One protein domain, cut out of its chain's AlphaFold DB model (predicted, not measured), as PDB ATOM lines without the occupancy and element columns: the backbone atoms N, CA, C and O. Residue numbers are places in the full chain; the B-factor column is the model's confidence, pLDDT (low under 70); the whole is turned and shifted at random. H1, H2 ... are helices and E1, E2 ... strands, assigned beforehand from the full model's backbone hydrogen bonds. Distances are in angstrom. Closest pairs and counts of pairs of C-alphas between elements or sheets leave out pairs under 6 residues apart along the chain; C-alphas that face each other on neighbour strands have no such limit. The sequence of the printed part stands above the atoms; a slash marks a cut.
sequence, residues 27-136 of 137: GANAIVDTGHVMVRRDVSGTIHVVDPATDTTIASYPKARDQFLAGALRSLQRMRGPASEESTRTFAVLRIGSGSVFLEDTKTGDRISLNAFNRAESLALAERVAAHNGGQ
ATOM      1  N   GLY A  27       6.158 -33.465  55.222       47.94
ATOM      2  CA  GLY A  27       6.024 -32.103  55.749       47.94
ATOM      3  C   GLY A  27       5.947 -30.969  54.709       47.94
ATOM      4  O   GLY A  27       5.328 -29.948  54.985       47.94
ATOM      5  N   ALA A  28       6.518 -31.107  53.507       55.28
ATOM      6  CA  ALA A  28       6.523 -30.035  52.500       55.28
ATOM      7  C   ALA A  28       5.167 -29.865  51.792       55.28
ATOM      8  O   ALA A  28       4.800 -28.745  51.425       55.28
ATOM      9  N   ASN A  29       4.409 -30.956  51.637       62.09
ATOM     10  CA  ASN A  29       3.035 -30.926  51.119       62.09
ATOM     11  C   ASN A  29       1.975 -31.161  52.206       62.09
ATOM     12  O   ASN A  29       0.795 -31.260  51.872       62.09
ATOM     13  N   ALA A  30       2.363 -31.244  53.484       72.12
ATOM     14  CA  ALA A  30       1.388 -31.196  54.567       72.12
ATOM     15  C   ALA A  30       0.652 -29.858  54.508       72.12
ATOM     16  O   ALA A  30       1.278 -28.805  54.367       72.12
ATOM     17  N   ILE A  31      -0.672 -29.905  54.617       78.12
ATOM     18  CA  ILE A  31      -1.490 -28.710  54.774       78.12
ATOM     19  C   ILE A  31      -1.225 -28.176  56.182       78.12
ATOM     20  O   ILE A  31      -1.479 -28.865  57.167       78.12
ATOM     21  N   VAL A  32      -0.647 -26.980  56.265       83.44
ATOM     22  CA  VAL A  32      -0.329 -26.314  57.536       83.44
ATOM     23  C   VAL A  32      -1.442 -25.382  57.984       83.44
ATOM     24  O   VAL A  32      -1.552 -25.110  59.173       83.44
ATOM     25  N   ASP A  33      -2.253 -24.897  57.044       81.75
ATOM     26  CA  ASP A  33      -3.421 -24.081  57.342       81.75
ATOM     27  C   ASP A  33      -4.515 -24.289  56.291       81.75
ATOM     28  O   ASP A  33      -4.229 -24.527  55.112       81.75
ATOM     29  N   THR A  34      -5.773 -24.244  56.726       83.19
ATOM     30  CA  THR A  34      -6.950 -24.381  55.861       83.19
ATOM     31  C   THR A  34      -8.022 -23.410  56.304       83.19
ATOM     32  O   THR A  34      -8.424 -23.409  57.465       83.19
ATOM     33  N   GLY A  35      -8.539 -22.636  55.355       86.56
ATOM     34  CA  GLY A  35      -9.659 -21.745  55.595       86.56
ATOM     35  C   GLY A  35     -10.710 -21.824  54.511       86.56
ATOM     36  O   GLY A  35     -10.398 -21.728  53.326       86.56
ATOM     37  N   HIS A  36     -11.964 -21.973  54.921       88.62
ATOM     38  CA  HIS A  36     -13.088 -21.926  54.000       88.62
ATOM     39  C   HIS A  36     -13.427 -20.473  53.702       88.62
ATOM     40  O   HIS A  36     -13.546 -19.652  54.604       88.62
ATOM     41  N   VAL A  37     -13.581 -20.161  52.427       88.62
ATOM     42  CA  VAL A  37     -13.938 -18.836  51.948       88.62
ATOM     43  C   VAL A  37     -14.965 -18.959  50.846       88.62
ATOM     44  O   VAL A  37     -14.909 -19.832  49.991       88.62
ATOM     45  N   MET A  38     -15.909 -18.051  50.826       87.81
ATOM     46  CA  MET A  38     -16.881 -17.907  49.774       87.81
ATOM     47  C   MET A  38     -16.445 -16.786  48.847       87.81
ATOM     48  O   MET A  38     -16.082 -15.699  49.289       87.81
ATOM     49  N   VAL A  39     -16.492 -17.039  47.547       85.94
ATOM     50  CA  VAL A  39     -16.167 -16.009  46.565       85.94
ATOM     51  C   VAL A  39     -17.451 -15.453  45.968       85.94
ATOM     52  O   VAL A  39     -18.272 -16.196  45.424       85.94
ATOM     53  N   ARG A  40     -17.604 -14.131  46.053       86.06
ATOM     54  CA  ARG A  40     -18.709 -13.367  45.470       86.06
ATOM     55  C   ARG A  40     -18.169 -12.348  44.478       86.06
ATOM     56  O   ARG A  40     -17.082 -11.810  44.664       86.06
ATOM     57  N   ARG A  41     -18.922 -12.076  43.415       83.56
ATOM     58  CA  ARG A  41     -18.608 -11.007  42.462       83.56
ATOM     59  C   ARG A  41     -19.718  -9.967  42.522       83.56
ATOM     60  O   ARG A  41     -20.882 -10.337  42.419       83.56
ATOM     61  N   ASP A  42     -19.358  -8.700  42.699       84.56
ATOM     62  CA  ASP A  42     -20.317  -7.589  42.671       84.56
ATOM     63  C   ASP A  42     -20.594  -7.120  41.224       84.56
ATOM     64  O   ASP A  42     -19.886  -7.500  40.286       84.56
ATOM     65  N   VAL A  43     -21.629  -6.297  41.034       82.69
ATOM     66  CA  VAL A  43     -22.002  -5.645  39.765       82.69
ATOM     67  C   VAL A  43     -20.867  -4.842  39.112       82.69
ATOM     68  O   VAL A  43     -20.796  -4.775  37.887       82.69
ATOM     69  N   SER A  44     -19.931  -4.288  39.888       83.00
ATOM     70  CA  SER A  44     -18.716  -3.630  39.380       83.00
ATOM     71  C   SER A  44     -17.684  -4.622  38.815       83.00
ATOM     72  O   SER A  44     -16.717  -4.242  38.148       83.00
ATOM     73  N   GLY A  45     -17.884  -5.919  39.064       78.69
ATOM     74  CA  GLY A  45     -16.962  -6.995  38.727       78.69
ATOM     75  C   GLY A  45     -15.867  -7.230  39.769       78.69
ATOM     76  O   GLY A  45     -14.994  -8.064  39.525       78.69
ATOM     77  N   THR A  46     -15.895  -6.523  40.903       85.06
ATOM     78  CA  THR A  46     -14.992  -6.756  42.039       85.06
ATOM     79  C   THR A  46     -15.255  -8.126  42.650       85.06
ATOM     80  O   THR A  46     -16.404  -8.537  42.814       85.06
ATOM     81  N   ILE A  47     -14.181  -8.856  42.948       87.38
ATOM     82  CA  ILE A  47     -14.253 -10.178  43.564       87.38
ATOM     83  C   ILE A  47     -14.023 -10.024  45.064       87.38
ATOM     84  O   ILE A  47     -12.957  -9.590  45.491       87.38
ATOM     85  N   HIS A  48     -15.010 -10.418  45.855       88.81
ATOM     86  CA  HIS A  48     -14.963 -10.428  47.307       88.81
ATOM     87  C   HIS A  48     -14.732 -11.853  47.802       88.81
ATOM     88  O   HIS A  48     -15.439 -12.783  47.408       88.81
ATOM     89  N   VAL A  49     -13.736 -12.010  48.665       89.06
ATOM     90  CA  VAL A  49     -13.493 -13.215  49.454       89.06
ATOM     91  C   VAL A  49     -14.153 -12.988  50.804       89.06
ATOM     92  O   VAL A  49     -13.791 -12.058  51.522       89.06
ATOM     93  N   VAL A  50     -15.138 -13.812  51.120       89.94
ATOM     94  CA  VAL A  50     -16.036 -13.662  52.264       89.94
ATOM     95  C   VAL A  50     -15.943 -14.914  53.123       89.94
ATOM     96  O   VAL A  50     -15.827 -16.011  52.590       89.94
ATOM     97  N   ASP A  51     -15.992 -14.789  54.439       87.69
ATOM     98  CA  ASP A  51     -16.144 -15.946  55.318       87.69
ATOM     99  C   ASP A  51     -17.566 -16.531  55.176       87.69
ATOM    100  O   ASP A  51     -18.540 -15.801  55.377       87.69
ATOM    101  N   PRO A  52     -17.734 -17.824  54.833       83.75
ATOM    102  CA  PRO A  52     -19.051 -18.452  54.758       83.75
ATOM    103  C   PRO A  52     -19.792 -18.526  56.104       83.75
ATOM    104  O   PRO A  52     -21.013 -18.657  56.085       83.75
ATOM    105  N   ALA A  53     -19.098 -18.479  57.246       84.19
ATOM    106  CA  ALA A  53     -19.721 -18.577  58.566       84.19
ATOM    107  C   ALA A  53     -20.271 -17.229  59.056       84.19
ATOM    108  O   ALA A  53     -21.379 -17.173  59.589       84.19
ATOM    109  N   THR A  54     -19.507 -16.148  58.875       84.56
ATOM    110  CA  THR A  54     -19.846 -14.814  59.406       84.56
ATOM    111  C   THR A  54     -20.344 -13.820  58.355       84.56
ATOM    112  O   THR A  54     -20.769 -12.724  58.707       84.56
ATOM    113  N   ASP A  55     -20.273 -14.169  57.068       85.75
ATOM    114  CA  ASP A  55     -20.492 -13.266  55.927       85.75
ATOM    115  C   ASP A  55     -19.553 -12.039  55.907       85.75
ATOM    116  O   ASP A  55     -19.785 -11.054  55.201       85.75
ATOM    117  N   THR A  56     -18.447 -12.099  56.654       87.56
ATOM    118  CA  THR A  56     -17.464 -11.014  56.731       87.56
ATOM    119  C   THR A  56     -16.566 -11.022  55.503       87.56
ATOM    120  O   THR A  56     -16.004 -12.051  55.132       87.56
ATOM    121  N   THR A  57     -16.360  -9.865  54.872       90.25
ATOM    122  CA  THR A  57     -15.405  -9.752  53.760       90.25
ATOM    123  C   THR A  57     -13.968  -9.788  54.285       90.25
ATOM    124  O   THR A  57     -13.523  -8.860  54.955       90.25
ATOM    125  N   ILE A  58     -13.233 -10.846  53.944       89.56
ATOM    126  CA  ILE A  58     -11.824 -11.060  54.305       89.56
ATOM    127  C   ILE A  58     -10.902 -10.268  53.367       89.56
ATOM    128  O   ILE A  58      -9.907  -9.683  53.795       89.56
ATOM    129  N   ALA A  59     -11.215 -10.256  52.068       88.62
ATOM    130  CA  ALA A  59     -10.430  -9.553  51.056       88.62
ATOM    131  C   ALA A  59     -11.296  -9.143  49.860       88.62
ATOM    132  O   ALA A  59     -12.305  -9.778  49.560       88.62
ATOM    133  N   SER A  60     -10.903  -8.080  49.160       88.81
ATOM    134  CA  SER A  60     -11.586  -7.601  47.954       88.81
ATOM    135  C   SER A  60     -10.579  -7.284  46.860       88.81
ATOM    136  O   SER A  60      -9.586  -6.603  47.102       88.81
ATOM    137  N   TYR A  61     -10.866  -7.760  45.653       85.75
ATOM    138  CA  TYR A  61      -9.992  -7.704  44.489       85.75
ATOM    139  C   TYR A  61     -10.716  -6.983  43.343       85.75
ATOM    140  O   TYR A  61     -11.564  -7.583  42.669       85.75
ATOM    141  N   PRO A  62     -10.439  -5.684  43.125       81.31
ATOM    142  CA  PRO A  62     -11.076  -4.908  42.068       81.31
ATOM    143  C   PRO A  62     -10.673  -5.419  40.685       81.31
ATOM    144  O   PRO A  62      -9.482  -5.563  40.395       81.31
ATOM    145  N   LYS A  63     -11.651  -5.586  39.784       74.44
ATOM    146  CA  LYS A  63     -11.434  -6.069  38.403       74.44
ATOM    147  C   LYS A  63     -10.347  -5.295  37.649       74.44
ATOM    148  O   LYS A  63      -9.626  -5.872  36.843       74.44
ATOM    149  N   ALA A  64     -10.259  -3.987  37.886       62.44
ATOM    150  CA  ALA A  64      -9.359  -3.088  37.169       62.44
ATOM    151  C   ALA A  64      -7.888  -3.202  37.597       62.44
ATOM    152  O   ALA A  64      -7.012  -2.770  36.853       62.44
ATOM    153  N   ARG A  65      -7.609  -3.739  38.792       61.31
ATOM    154  CA  ARG A  65      -6.252  -3.781  39.351       61.31
ATOM    155  C   ARG A  65      -5.719  -5.187  39.532       61.31
ATOM    156  O   ARG A  65      -4.509  -5.357  39.430       61.31
ATOM    157  N   ASP A  66      -6.590  -6.169  39.758       67.94
ATOM    158  CA  ASP A  66      -6.124  -7.471  40.205       67.94
ATOM    159  C   ASP A  66      -6.641  -8.638  39.358       67.94
ATOM    160  O   ASP A  66      -7.791  -9.073  39.447       67.94
ATOM    161  N   GLN A  67      -5.753  -9.149  38.502       77.88
ATOM    162  CA  GLN A  67      -6.005 -10.334  37.679       77.88
ATOM    163  C   GLN A  67      -5.673 -11.639  38.406       77.88
ATOM    164  O   GLN A  67      -5.967 -12.707  37.872       77.88
ATOM    165  N   PHE A  68      -5.095 -11.573  39.608       84.81
ATOM    166  CA  PHE A  68      -4.687 -12.742  40.381       84.81
ATOM    167  C   PHE A  68      -5.864 -13.690  40.650       84.81
ATOM    168  O   PHE A  68      -5.922 -14.799  40.110       84.81
ATOM    169  N   LEU A  69      -6.846 -13.232  41.431       82.81
ATOM    170  CA  LEU A  69      -7.969 -14.071  41.841       82.81
ATOM    171  C   LEU A  69      -8.927 -14.330  40.670       82.81
ATOM    172  O   LEU A  69      -9.438 -15.437  40.512       82.81
ATOM    173  N   ALA A  70      -9.112 -13.344  39.788       83.44
ATOM    174  CA  ALA A  70      -9.900 -13.509  38.568       83.44
ATOM    175  C   ALA A  70      -9.315 -14.587  37.636       83.44
ATOM    176  O   ALA A  70     -10.065 -15.375  37.058       83.44
ATOM    177  N   GLY A  71      -7.986 -14.639  37.499       82.94
ATOM    178  CA  GLY A  71      -7.271 -15.642  36.714       82.94
ATOM    179  C   GLY A  71      -7.390 -17.040  37.316       82.94
ATOM    180  O   GLY A  71      -7.729 -17.982  36.595       82.94
ATOM    181  N   ALA A  72      -7.198 -17.161  38.633       84.12
ATOM    182  CA  ALA A  72      -7.348 -18.423  39.355       84.12
ATOM    183  C   ALA A  72      -8.763 -18.998  39.222       84.12
ATOM    184  O   ALA A  72      -8.934 -20.151  38.820       84.12
ATOM    185  N   LEU A  73      -9.784 -18.170  39.462       82.44
ATOM    186  CA  LEU A  73     -11.183 -18.568  39.318       82.44
ATOM    187  C   LEU A  73     -11.517 -18.955  37.881       82.44
ATOM    188  O   LEU A  73     -12.173 -19.970  37.671       82.44
ATOM    189  N   ARG A  74     -11.034 -18.205  36.883       82.00
ATOM    190  CA  ARG A  74     -11.245 -18.547  35.471       82.00
ATOM    191  C   ARG A  74     -10.629 -19.898  35.122       82.00
ATOM    192  O   ARG A  74     -11.217 -20.665  34.364       82.00
ATOM    193  N   SER A  75      -9.445 -20.198  35.645       80.25
ATOM    194  CA  SER A  75      -8.807 -21.490  35.406       80.25
ATOM    195  C   SER A  75      -9.587 -22.633  36.063       80.25
ATOM    196  O   SER A  75      -9.804 -23.652  35.414       80.25
ATOM    197  N   LEU A  76     -10.098 -22.440  37.285       77.38
ATOM    198  CA  LEU A  76     -11.011 -23.402  37.919       77.38
ATOM    199  C   LEU A  76     -12.313 -23.565  37.125       77.38
ATOM    200  O   LEU A  76     -12.787 -24.677  36.936       77.38
ATOM    201  N   GLN A  77     -12.884 -22.477  36.607       77.56
ATOM    202  CA  GLN A  77     -14.085 -22.526  35.768       77.56
ATOM    203  C   GLN A  77     -13.854 -23.316  34.475       77.56
ATOM    204  O   GLN A  77     -14.718 -24.093  34.077       77.56
ATOM    205  N   ARG A  78     -12.681 -23.175  33.839       75.69
ATOM    206  CA  ARG A  78     -12.325 -23.968  32.649       75.69
ATOM    207  C   ARG A  78     -12.286 -25.466  32.938       75.69
ATOM    208  O   ARG A  78     -12.696 -26.237  32.079       75.69
ATOM    209  N   MET A  79     -11.824 -25.864  34.122       72.25
ATOM    210  CA  MET A  79     -11.786 -27.274  34.527       72.25
ATOM    211  C   MET A  79     -13.192 -27.855  34.746       72.25
ATOM    212  O   MET A  79     -13.416 -29.025  34.457       72.25
ATOM    213  N   ARG A  80     -14.155 -27.032  35.183       68.94
ATOM    214  CA  ARG A  80     -15.531 -27.459  35.500       68.94
ATOM    215  C   ARG A  80     -16.458 -27.621  34.295       68.94
ATOM    216  O   ARG A  80     -17.530 -28.206  34.430       68.94
ATOM    217  N   GLY A  81     -16.092 -27.079  33.134       63.59
ATOM    218  CA  GLY A  81     -16.974 -27.046  31.968       63.59
ATOM    219  C   GLY A  81     -18.178 -26.088  32.114       63.59
ATOM    220  O   GLY A  81     -18.325 -25.390  33.119       63.59
ATOM    221  N   PRO A  82     -19.050 -26.012  31.091       58.31
ATOM    222  CA  PRO A  82     -20.064 -24.959  30.938       58.31
ATOM    223  C   PRO A  82     -21.267 -25.032  31.899       58.31
ATOM    224  O   PRO A  82     -22.054 -24.093  31.938       58.31
ATOM    225  N   ALA A  83     -21.429 -26.100  32.691       51.78
ATOM    226  CA  ALA A  83     -22.601 -26.319  33.558       51.78
ATOM    227  C   ALA A  83     -22.489 -25.681  34.959       51.78
ATOM    228  O   ALA A  83     -23.280 -25.949  35.861       51.78
ATOM    229  N   SER A  84     -21.465 -24.862  35.179       52.94
ATOM    230  CA  SER A  84     -21.138 -24.312  36.484       52.94
ATOM    231  C   SER A  84     -21.798 -22.932  36.658       52.94
ATOM    232  O   SER A  84     -21.200 -21.926  36.290       52.94
ATOM    233  N   GLU A  85     -22.976 -22.869  37.291       52.00
ATOM    234  CA  GLU A  85     -23.610 -21.597  37.691       52.00
ATOM    235  C   GLU A  85     -22.667 -20.730  38.548       52.00
ATOM    236  O   GLU A  85     -22.210 -21.133  39.625       52.00
ATOM    237  N   GLU A  86     -22.351 -19.542  38.028       55.56
ATOM    238  CA  GLU A  86     -21.513 -18.505  38.630       55.56
ATOM    239  C   GLU A  86     -22.316 -17.666  39.628       55.56
ATOM    240  O   GLU A  86     -22.672 -16.532  39.332       55.56
ATOM    241  N   SER A  87     -22.620 -18.163  40.821       55.00
ATOM    242  CA  SER A  87     -23.050 -17.278  41.910       55.00
ATOM    243  C   SER A  87     -22.833 -17.979  43.236       55.00
ATOM    244  O   SER A  87     -23.553 -18.907  43.573       55.00
ATOM    245  N   THR A  88     -21.822 -17.529  43.979       62.94
ATOM    246  CA  THR A  88     -21.612 -17.890  45.387       62.94
ATOM    247  C   THR A  88     -21.202 -19.351  45.603       62.94
ATOM    248  O   THR A  88     -22.024 -20.239  45.817       62.94
ATOM    249  N   ARG A  89     -19.889 -19.614  45.576       72.88
ATOM    250  CA  ARG A  89     -19.331 -20.928  45.937       72.88
ATOM    251  C   ARG A  89     -18.322 -20.829  47.058       72.88
ATOM    252  O   ARG A  89     -17.585 -19.847  47.148       72.88
ATOM    253  N   THR A  90     -18.300 -21.885  47.860       82.69
ATOM    254  CA  THR A  90     -17.336 -22.091  48.932       82.69
ATOM    255  C   THR A  90     -16.103 -22.784  48.374       82.69
ATOM    256  O   THR A  90     -16.167 -23.879  47.814       82.69
ATOM    257  N   PHE A  91     -14.973 -22.133  48.553       86.00
ATOM    258  CA  PHE A  91     -13.643 -22.607  48.247       86.00
ATOM    259  C   PHE A  91     -12.881 -22.814  49.554       86.00
ATOM    260  O   PHE A  91     -13.164 -22.162  50.555       86.00
ATOM    261  N   ALA A  92     -11.899 -23.700  49.551       86.19
ATOM    262  CA  ALA A  92     -10.922 -23.802  50.618       86.19
ATOM    263  C   ALA A  92      -9.607 -23.173  50.145       86.19
ATOM    264  O   ALA A  92      -9.097 -23.492  49.073       86.19
ATOM    265  N   VAL A  93      -9.061 -22.259  50.939       89.12
ATOM    266  CA  VAL A  93      -7.693 -21.768  50.788       89.12
ATOM    267  C   VAL A  93      -6.811 -22.657  51.648       89.12
ATOM    268  O   VAL A  93      -6.976 -22.704  52.866       89.12
ATOM    269  N   LEU A  94      -5.888 -23.371  51.011       87.06
ATOM    270  CA  LEU A  94      -4.960 -24.269  51.685       87.06
ATOM    271  C   LEU A  94      -3.554 -23.707  51.581       87.06
ATOM    272  O   LEU A  94      -3.060 -23.453  50.480       87.06
ATOM    273  N   ARG A  95      -2.880 -23.574  52.717       86.69
ATOM    274  CA  ARG A  95      -1.448 -23.296  52.764       86.69
ATOM    275  C   ARG A  95      -0.730 -24.583  53.123       86.69
ATOM    276  O   ARG A  95      -1.051 -25.212  54.128       86.69
ATOM    277  N   ILE A  96       0.248 -24.976  52.316       85.25
ATOM    278  CA  ILE A  96       1.082 -26.153  52.580       85.25
ATOM    279  C   ILE A  96       2.436 -25.759  53.176       85.25
ATOM    280  O   ILE A  96       2.874 -24.616  53.030       85.25
ATOM    281  N   GLY A  97       3.108 -26.699  53.844       78.31
ATOM    282  CA  GLY A  97       4.349 -26.465  54.595       78.31
ATOM    283  C   GLY A  97       5.508 -25.903  53.768       78.31
ATOM    284  O   GLY A  97       6.340 -25.175  54.296       78.31
ATOM    285  N   SER A  98       5.518 -26.135  52.452       79.00
ATOM    286  CA  SER A  98       6.446 -25.487  51.509       79.00
ATOM    287  C   SER A  98       6.184 -23.986  51.287       79.00
ATOM    288  O   SER A  98       6.907 -23.335  50.533       79.00
ATOM    289  N   GLY A  99       5.145 -23.424  51.908       80.25
ATOM    290  CA  GLY A  99       4.703 -22.042  51.730       80.25
ATOM    291  C   GLY A  99       3.839 -21.836  50.490       80.25
ATOM    292  O   GLY A  99       3.562 -20.695  50.125       80.25
ATOM    293  N   SER A 100       3.427 -22.918  49.821       85.62
ATOM    294  CA  SER A 100       2.542 -22.802  48.670       85.62
ATOM    295  C   SER A 100       1.083 -22.672  49.059       85.62
ATOM    296  O   SER A 100       0.642 -23.287  50.027       85.62
ATOM    297  N   VAL A 101       0.339 -21.883  48.284       88.62
ATOM    298  CA  VAL A 101      -1.080 -21.638  48.531       88.62
ATOM    299  C   VAL A 101      -1.902 -22.177  47.372       88.62
ATOM    300  O   VAL A 101      -1.625 -21.887  46.204       88.62
ATOM    301  N   PHE A 102      -2.919 -22.953  47.713       87.88
ATOM    302  CA  PHE A 102      -3.864 -23.555  46.793       87.88
ATOM    303  C   PHE A 102      -5.269 -23.040  47.073       87.88
ATOM    304  O   PHE A 102      -5.627 -22.760  48.215       87.88
ATOM    305  N   LEU A 103      -6.054 -22.930  46.010       88.44
ATOM    306  CA  LEU A 103      -7.487 -22.710  46.071       88.44
ATOM    307  C   LEU A 103      -8.168 -23.989  45.602       88.44
ATOM    308  O   LEU A 103      -7.967 -24.412  44.463       88.44
ATOM    309  N   GLU A 104      -8.945 -24.594  46.481       85.50
ATOM    310  CA  GLU A 104      -9.694 -25.816  46.225       85.50
ATOM    311  C   GLU A 104     -11.187 -25.525  46.189       85.50
ATOM    312  O   GLU A 104     -11.706 -24.730  46.971       85.50
ATOM    313  N   ASP A 105     -11.897 -26.162  45.271       83.75
ATOM    314  CA  ASP A 105     -13.346 -26.164  45.278       83.75
ATOM    315  C   ASP A 105     -13.897 -27.244  46.200       83.75
ATOM    316  O   ASP A 105     -13.714 -28.430  45.943       83.75
ATOM    317  N   THR A 106     -14.689 -26.851  47.195       81.44
ATOM    318  CA  THR A 106     -15.298 -27.813  48.131       81.44
ATOM    319  C   THR A 106     -16.340 -28.727  47.479       81.44
ATOM    320  O   THR A 106     -16.688 -29.762  48.040       81.44
ATOM    321  N   LYS A 107     -16.858 -28.362  46.296       76.12
ATOM    322  CA  LYS A 107     -17.856 -29.160  45.571       76.12
ATOM    323  C   LYS A 107     -17.242 -30.210  44.648       76.12
ATOM    324  O   LYS A 107     -17.743 -31.329  44.624       76.12
ATOM    325  N   THR A 108     -16.222 -29.857  43.864       72.75
ATOM    326  CA  THR A 108     -15.599 -30.787  42.904       72.75
ATOM    327  C   THR A 108     -14.295 -31.407  43.402       72.75
ATOM    328  O   THR A 108     -13.870 -32.420  42.856       72.75
ATOM    329  N   GLY A 109     -13.654 -30.823  44.420       76.88
ATOM    330  CA  GLY A 109     -12.298 -31.186  44.840       76.88
ATOM    331  C   GLY A 109     -11.206 -30.669  43.895       76.88
ATOM    332  O   GLY A 109     -10.034 -31.013  44.053       76.88
ATOM    333  N   ASP A 110     -11.561 -29.846  42.900       79.38
ATOM    334  CA  ASP A 110     -10.584 -29.253  41.990       79.38
ATOM    335  C   ASP A 110      -9.714 -28.250  42.735       79.38
ATOM    336  O   ASP A 110     -10.217 -27.301  43.336       79.38
ATOM    337  N   ARG A 111      -8.397 -28.409  42.621       83.56
ATOM    338  CA  ARG A 111      -7.417 -27.518  43.243       83.56
ATOM    339  C   ARG A 111      -6.559 -26.818  42.207       83.56
ATOM    340  O   ARG A 111      -6.080 -27.434  41.255       83.56
ATOM    341  N   ILE A 112      -6.282 -25.543  42.444       84.81
ATOM    342  CA  ILE A 112      -5.333 -24.766  41.656       84.81
ATOM    343  C   ILE A 112      -4.318 -24.070  42.552       84.81
ATOM    344  O   ILE A 112      -4.652 -23.567  43.621       84.81
ATOM    345  N   SER A 113      -3.061 -24.029  42.116       87.56
ATOM    346  CA  SER A 113      -2.026 -23.269  42.813       87.56
ATOM    347  C   SER A 113      -2.224 -21.779  42.559       87.56
ATOM    348  O   SER A 113      -2.112 -21.319  41.423       87.56
ATOM    349  N   LEU A 114      -2.479 -21.010  43.617       88.56
ATOM    350  CA  LEU A 114      -2.562 -19.555  43.529       88.56
ATOM    351  C   LEU A 114      -1.192 -18.939  43.228       88.56
ATOM    352  O   LEU A 114      -1.093 -17.937  42.523       88.56
ATOM    353  N   ASN A 115      -0.115 -19.591  43.661       86.50
ATOM    354  CA  ASN A 115       1.244 -19.134  43.374       86.50
ATOM    355  C   ASN A 115       1.560 -19.037  41.880       86.50
ATOM    356  O   ASN A 115       2.433 -18.259  41.508       86.50
ATOM    357  N   ALA A 116       0.881 -19.827  41.041       83.88
ATOM    358  CA  ALA A 116       1.050 -19.780  39.590       83.88
ATOM    359  C   ALA A 116       0.567 -18.452  38.982       83.88
ATOM    360  O   ALA A 116       0.976 -18.099  37.880       83.88
ATOM    361  N   PHE A 117      -0.289 -17.717  39.699       85.25
ATOM    362  CA  PHE A 117      -0.799 -16.412  39.288       85.25
ATOM    363  C   PHE A 117       0.005 -15.282  39.923       85.25
ATOM    364  O   PHE A 117       0.468 -14.386  39.224       85.25
ATOM    365  N   ASN A 118       0.172 -15.320  41.247       87.38
ATOM    366  CA  ASN A 118       0.996 -14.370  41.986       87.38
ATOM    367  C   ASN A 118       1.332 -14.946  43.365       87.38
ATOM    368  O   ASN A 118       0.440 -15.191  44.173       87.38
ATOM    369  N   ARG A 119       2.623 -15.146  43.642       86.25
ATOM    370  CA  ARG A 119       3.100 -15.728  44.904       86.25
ATOM    371  C   ARG A 119       2.954 -14.794  46.114       86.25
ATOM    372  O   ARG A 119       2.791 -15.274  47.229       86.25
ATOM    373  N   ALA A 120       3.065 -13.481  45.920       88.00
ATOM    374  CA  ALA A 120       2.965 -12.525  47.022       88.00
ATOM    375  C   ALA A 120       1.504 -12.362  47.465       88.00
ATOM    376  O   ALA A 120       1.194 -12.493  48.646       88.00
ATOM    377  N   GLU A 121       0.600 -12.172  46.501       87.75
ATOM    378  CA  GLU A 121      -0.841 -12.050  46.765       87.75
ATOM    379  C   GLU A 121      -1.444 -13.350  47.306       87.75
ATOM    380  O   GLU A 121      -2.338 -13.315  48.150       87.75
ATOM    381  N   SER A 122      -0.939 -14.509  46.867       86.81
ATOM    382  CA  SER A 122      -1.397 -15.800  47.378       86.81
ATOM    383  C   SER A 122      -1.056 -15.990  48.853       86.81
ATOM    384  O   SER A 122      -1.923 -16.403  49.625       86.81
ATOM    385  N   LEU A 123       0.169 -15.646  49.256       88.31
ATOM    386  CA  LEU A 123       0.585 -15.698  50.653       88.31
ATOM    387  C   LEU A 123      -0.208 -14.694  51.495       88.31
ATOM    388  O   LEU A 123      -0.741 -15.078  52.531       88.31
ATOM    389  N   ALA A 124      -0.367 -13.457  51.015       89.75
ATOM    390  CA  ALA A 124      -1.146 -12.431  51.705       89.75
ATOM    391  C   ALA A 124      -2.619 -12.835  51.889       89.75
ATOM    392  O   ALA A 124      -3.212 -12.579  52.937       89.75
ATOM    393  N   LEU A 125      -3.224 -13.487  50.889       87.62
ATOM    394  CA  LEU A 125      -4.576 -14.029  51.009       87.62
ATOM    395  C   LEU A 125      -4.636 -15.135  52.066       87.62
ATOM    396  O   LEU A 125      -5.511 -15.096  52.925       87.62
ATOM    397  N   ALA A 126      -3.708 -16.094  52.023       88.31
ATOM    398  CA  ALA A 126      -3.658 -17.174  53.004       88.31
ATOM    399  C   ALA A 126      -3.477 -16.638  54.430       88.31
ATOM    400  O   ALA A 126      -4.181 -17.075  55.325       88.31
ATOM    401  N   GLU A 127      -2.605 -15.651  54.636       89.31
ATOM    402  CA  GLU A 127      -2.403 -15.012  55.941       89.31
ATOM    403  C   GLU A 127      -3.655 -14.283  56.438       89.31
ATOM    404  O   GLU A 127      -4.005 -14.409  57.608       89.31
ATOM    405  N   ARG A 128      -4.375 -13.567  55.563       89.81
ATOM    406  CA  ARG A 128      -5.649 -12.915  55.923       89.81
ATOM    407  C   ARG A 128      -6.718 -13.931  56.315       89.81
ATOM    408  O   ARG A 128      -7.431 -13.717  57.290       89.81
ATOM    409  N   VAL A 129      -6.814 -15.032  55.573       88.25
ATOM    410  CA  VAL A 129      -7.754 -16.121  55.861       88.25
ATOM    411  C   VAL A 129      -7.380 -16.826  57.171       88.25
ATOM    412  O   VAL A 129      -8.244 -17.020  58.022       88.25
ATOM    413  N   ALA A 130      -6.098 -17.128  57.377       86.19
ATOM    414  CA  ALA A 130      -5.575 -17.714  58.608       86.19
ATOM    415  C   ALA A 130      -5.837 -16.816  59.823       86.19
ATOM    416  O   ALA A 130      -6.283 -17.294  60.860       86.19
ATOM    417  N   ALA A 131      -5.594 -15.508  59.697       85.94
ATOM    418  CA  ALA A 131      -5.838 -14.535  60.758       85.94
ATOM    419  C   ALA A 131      -7.331 -14.426  61.094       85.94
ATOM    420  O   ALA A 131      -7.691 -14.361  62.269       85.94
ATOM    421  N   HIS A 132      -8.198 -14.456  60.078       84.62
ATOM    422  CA  HIS A 132      -9.643 -14.444  60.277       84.62
ATOM    423  C   HIS A 132     -10.130 -15.711  60.998       84.62
ATOM    424  O   HIS A 132     -10.897 -15.604  61.947       84.62
ATOM    425  N   ASN A 133      -9.628 -16.892  60.621       74.94
ATOM    426  CA  ASN A 133     -10.014 -18.166  61.242       74.94
ATOM    427  C   ASN A 133      -9.371 -18.391  62.619       74.94
ATOM    428  O   ASN A 133      -9.991 -18.950  63.518       74.94
ATOM    429  N   GLY A 134      -8.121 -17.964  62.803       64.94
ATOM    430  CA  GLY A 134      -7.378 -18.087  64.057       64.94
ATOM    431  C   GLY A 134      -7.880 -17.152  65.158       64.94
ATOM    432  O   GLY A 134      -7.698 -17.457  66.332       64.94
ATOM    433  N   GLY A 135      -8.544 -16.051  64.788       52.69
ATOM    434  CA  GLY A 135      -9.249 -15.161  65.715       52.69
ATOM    435  C   GLY A 135     -10.618 -15.676  66.181       52.69
ATOM    436  O   GLY A 135     -11.211 -15.060  67.058       52.69
ATOM    437  N   GLN A 136     -11.113 -16.784  65.616       47.09
ATOM    438  CA  GLN A 136     -12.396 -17.418  65.964       47.09
ATOM    439  C   GLN A 136     -12.225 -18.612  66.929       47.09
ATOM    440  O   GLN A 136     -13.109 -19.466  67.015       47.09
TER     441      GLN A 136
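AT A GLANCE: This is residues 27 to 136 of the 137 residues of an uncharacterized protein of Oricola sp (UniProt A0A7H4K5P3). A strongly twisted sheet of six strands curls round the helix H2, while a second helix, H1, lies over the same face toward E6 and stands about perpendicular to H2. The sheet's other face has no named helix on it. The printed part has 110 residues, with E1, E2, E3, H1, E4, E5, E6 and H2 in this order along it; the sheet order is E3, E2, E1, E4, E5, E6, antiparallel throughout, and the class is mixed, helices and strands. It is compact, with a radius of gyration of the C-alphas of 13.1 A, and rounded, spanning 38 by 28 by 26 A.

HOW THE PARTS SIT: E1, residues 31 to 41, E2, residues 47 to 50, and E3, residues 57 to 61, form a meander, each strand the antiparallel neighbour of the one before. E1 and E2 are a hairpin, with N 40 and O 48 at 2.9 A; E2 and E3 are another, with N 49 and O 59 at 2.8 A. H1, residues 67 to 80, is on the sheet, and its C-alpha 76 is 6.9 A from C-alpha 112 of E6, residues 111 to 113, their closest pair. E4, residues 89 to 96, is antiparallel to E1 at 151 degrees, with N 35 and O 93 at 2.9 A. E4, E5, residues 101 to 105, and E6 form a second meander of two hairpins, with N 94 and O 102 at 2.9 A and N 103 and O 112 at 2.8 A. E3 and E6 are the edge strands and are apart. H2, residues 119 to 134, is on the same face as H1, in two layers, helices on one face of a sheet. The closest C-alphas of H2 and E1 are those of Val 129 and Gly 35, 5.9 A. H1 and H2 are close but not clearly touching, with C-alphas 68 and 121 closest at 7.5 A, and about perpendicular at 83 degrees. In H1 and H2 every O i to N i+4 pair is within hydrogen-bond range.

IN THESE COORDINATES: E1 begins at C-alpha 31 (-1.490, -28.710, 54.774) and is 27.5 A long. E2 measures 9.5 A, E3 10.9 A and H1 19.7 A, from C-alpha 67 (-6.005, -10.334, 37.679). E4 measures 22.1 A, E5 13.5 A and E6 6.9 A. H2 is 22.0 A long and ends at C-alpha 134 (-7.378, -18.087, 64.057).

THE WHOLE: The two C-alphas farthest apart, those of Gly 27 and Val 43, are 41.7 A apart. The printed part has no cut and no long link. Mean pLDDT of the printed part is 79.8; residues 27 to 29, 64 to 66, 80 to 88 and 134 to 136 are under 70.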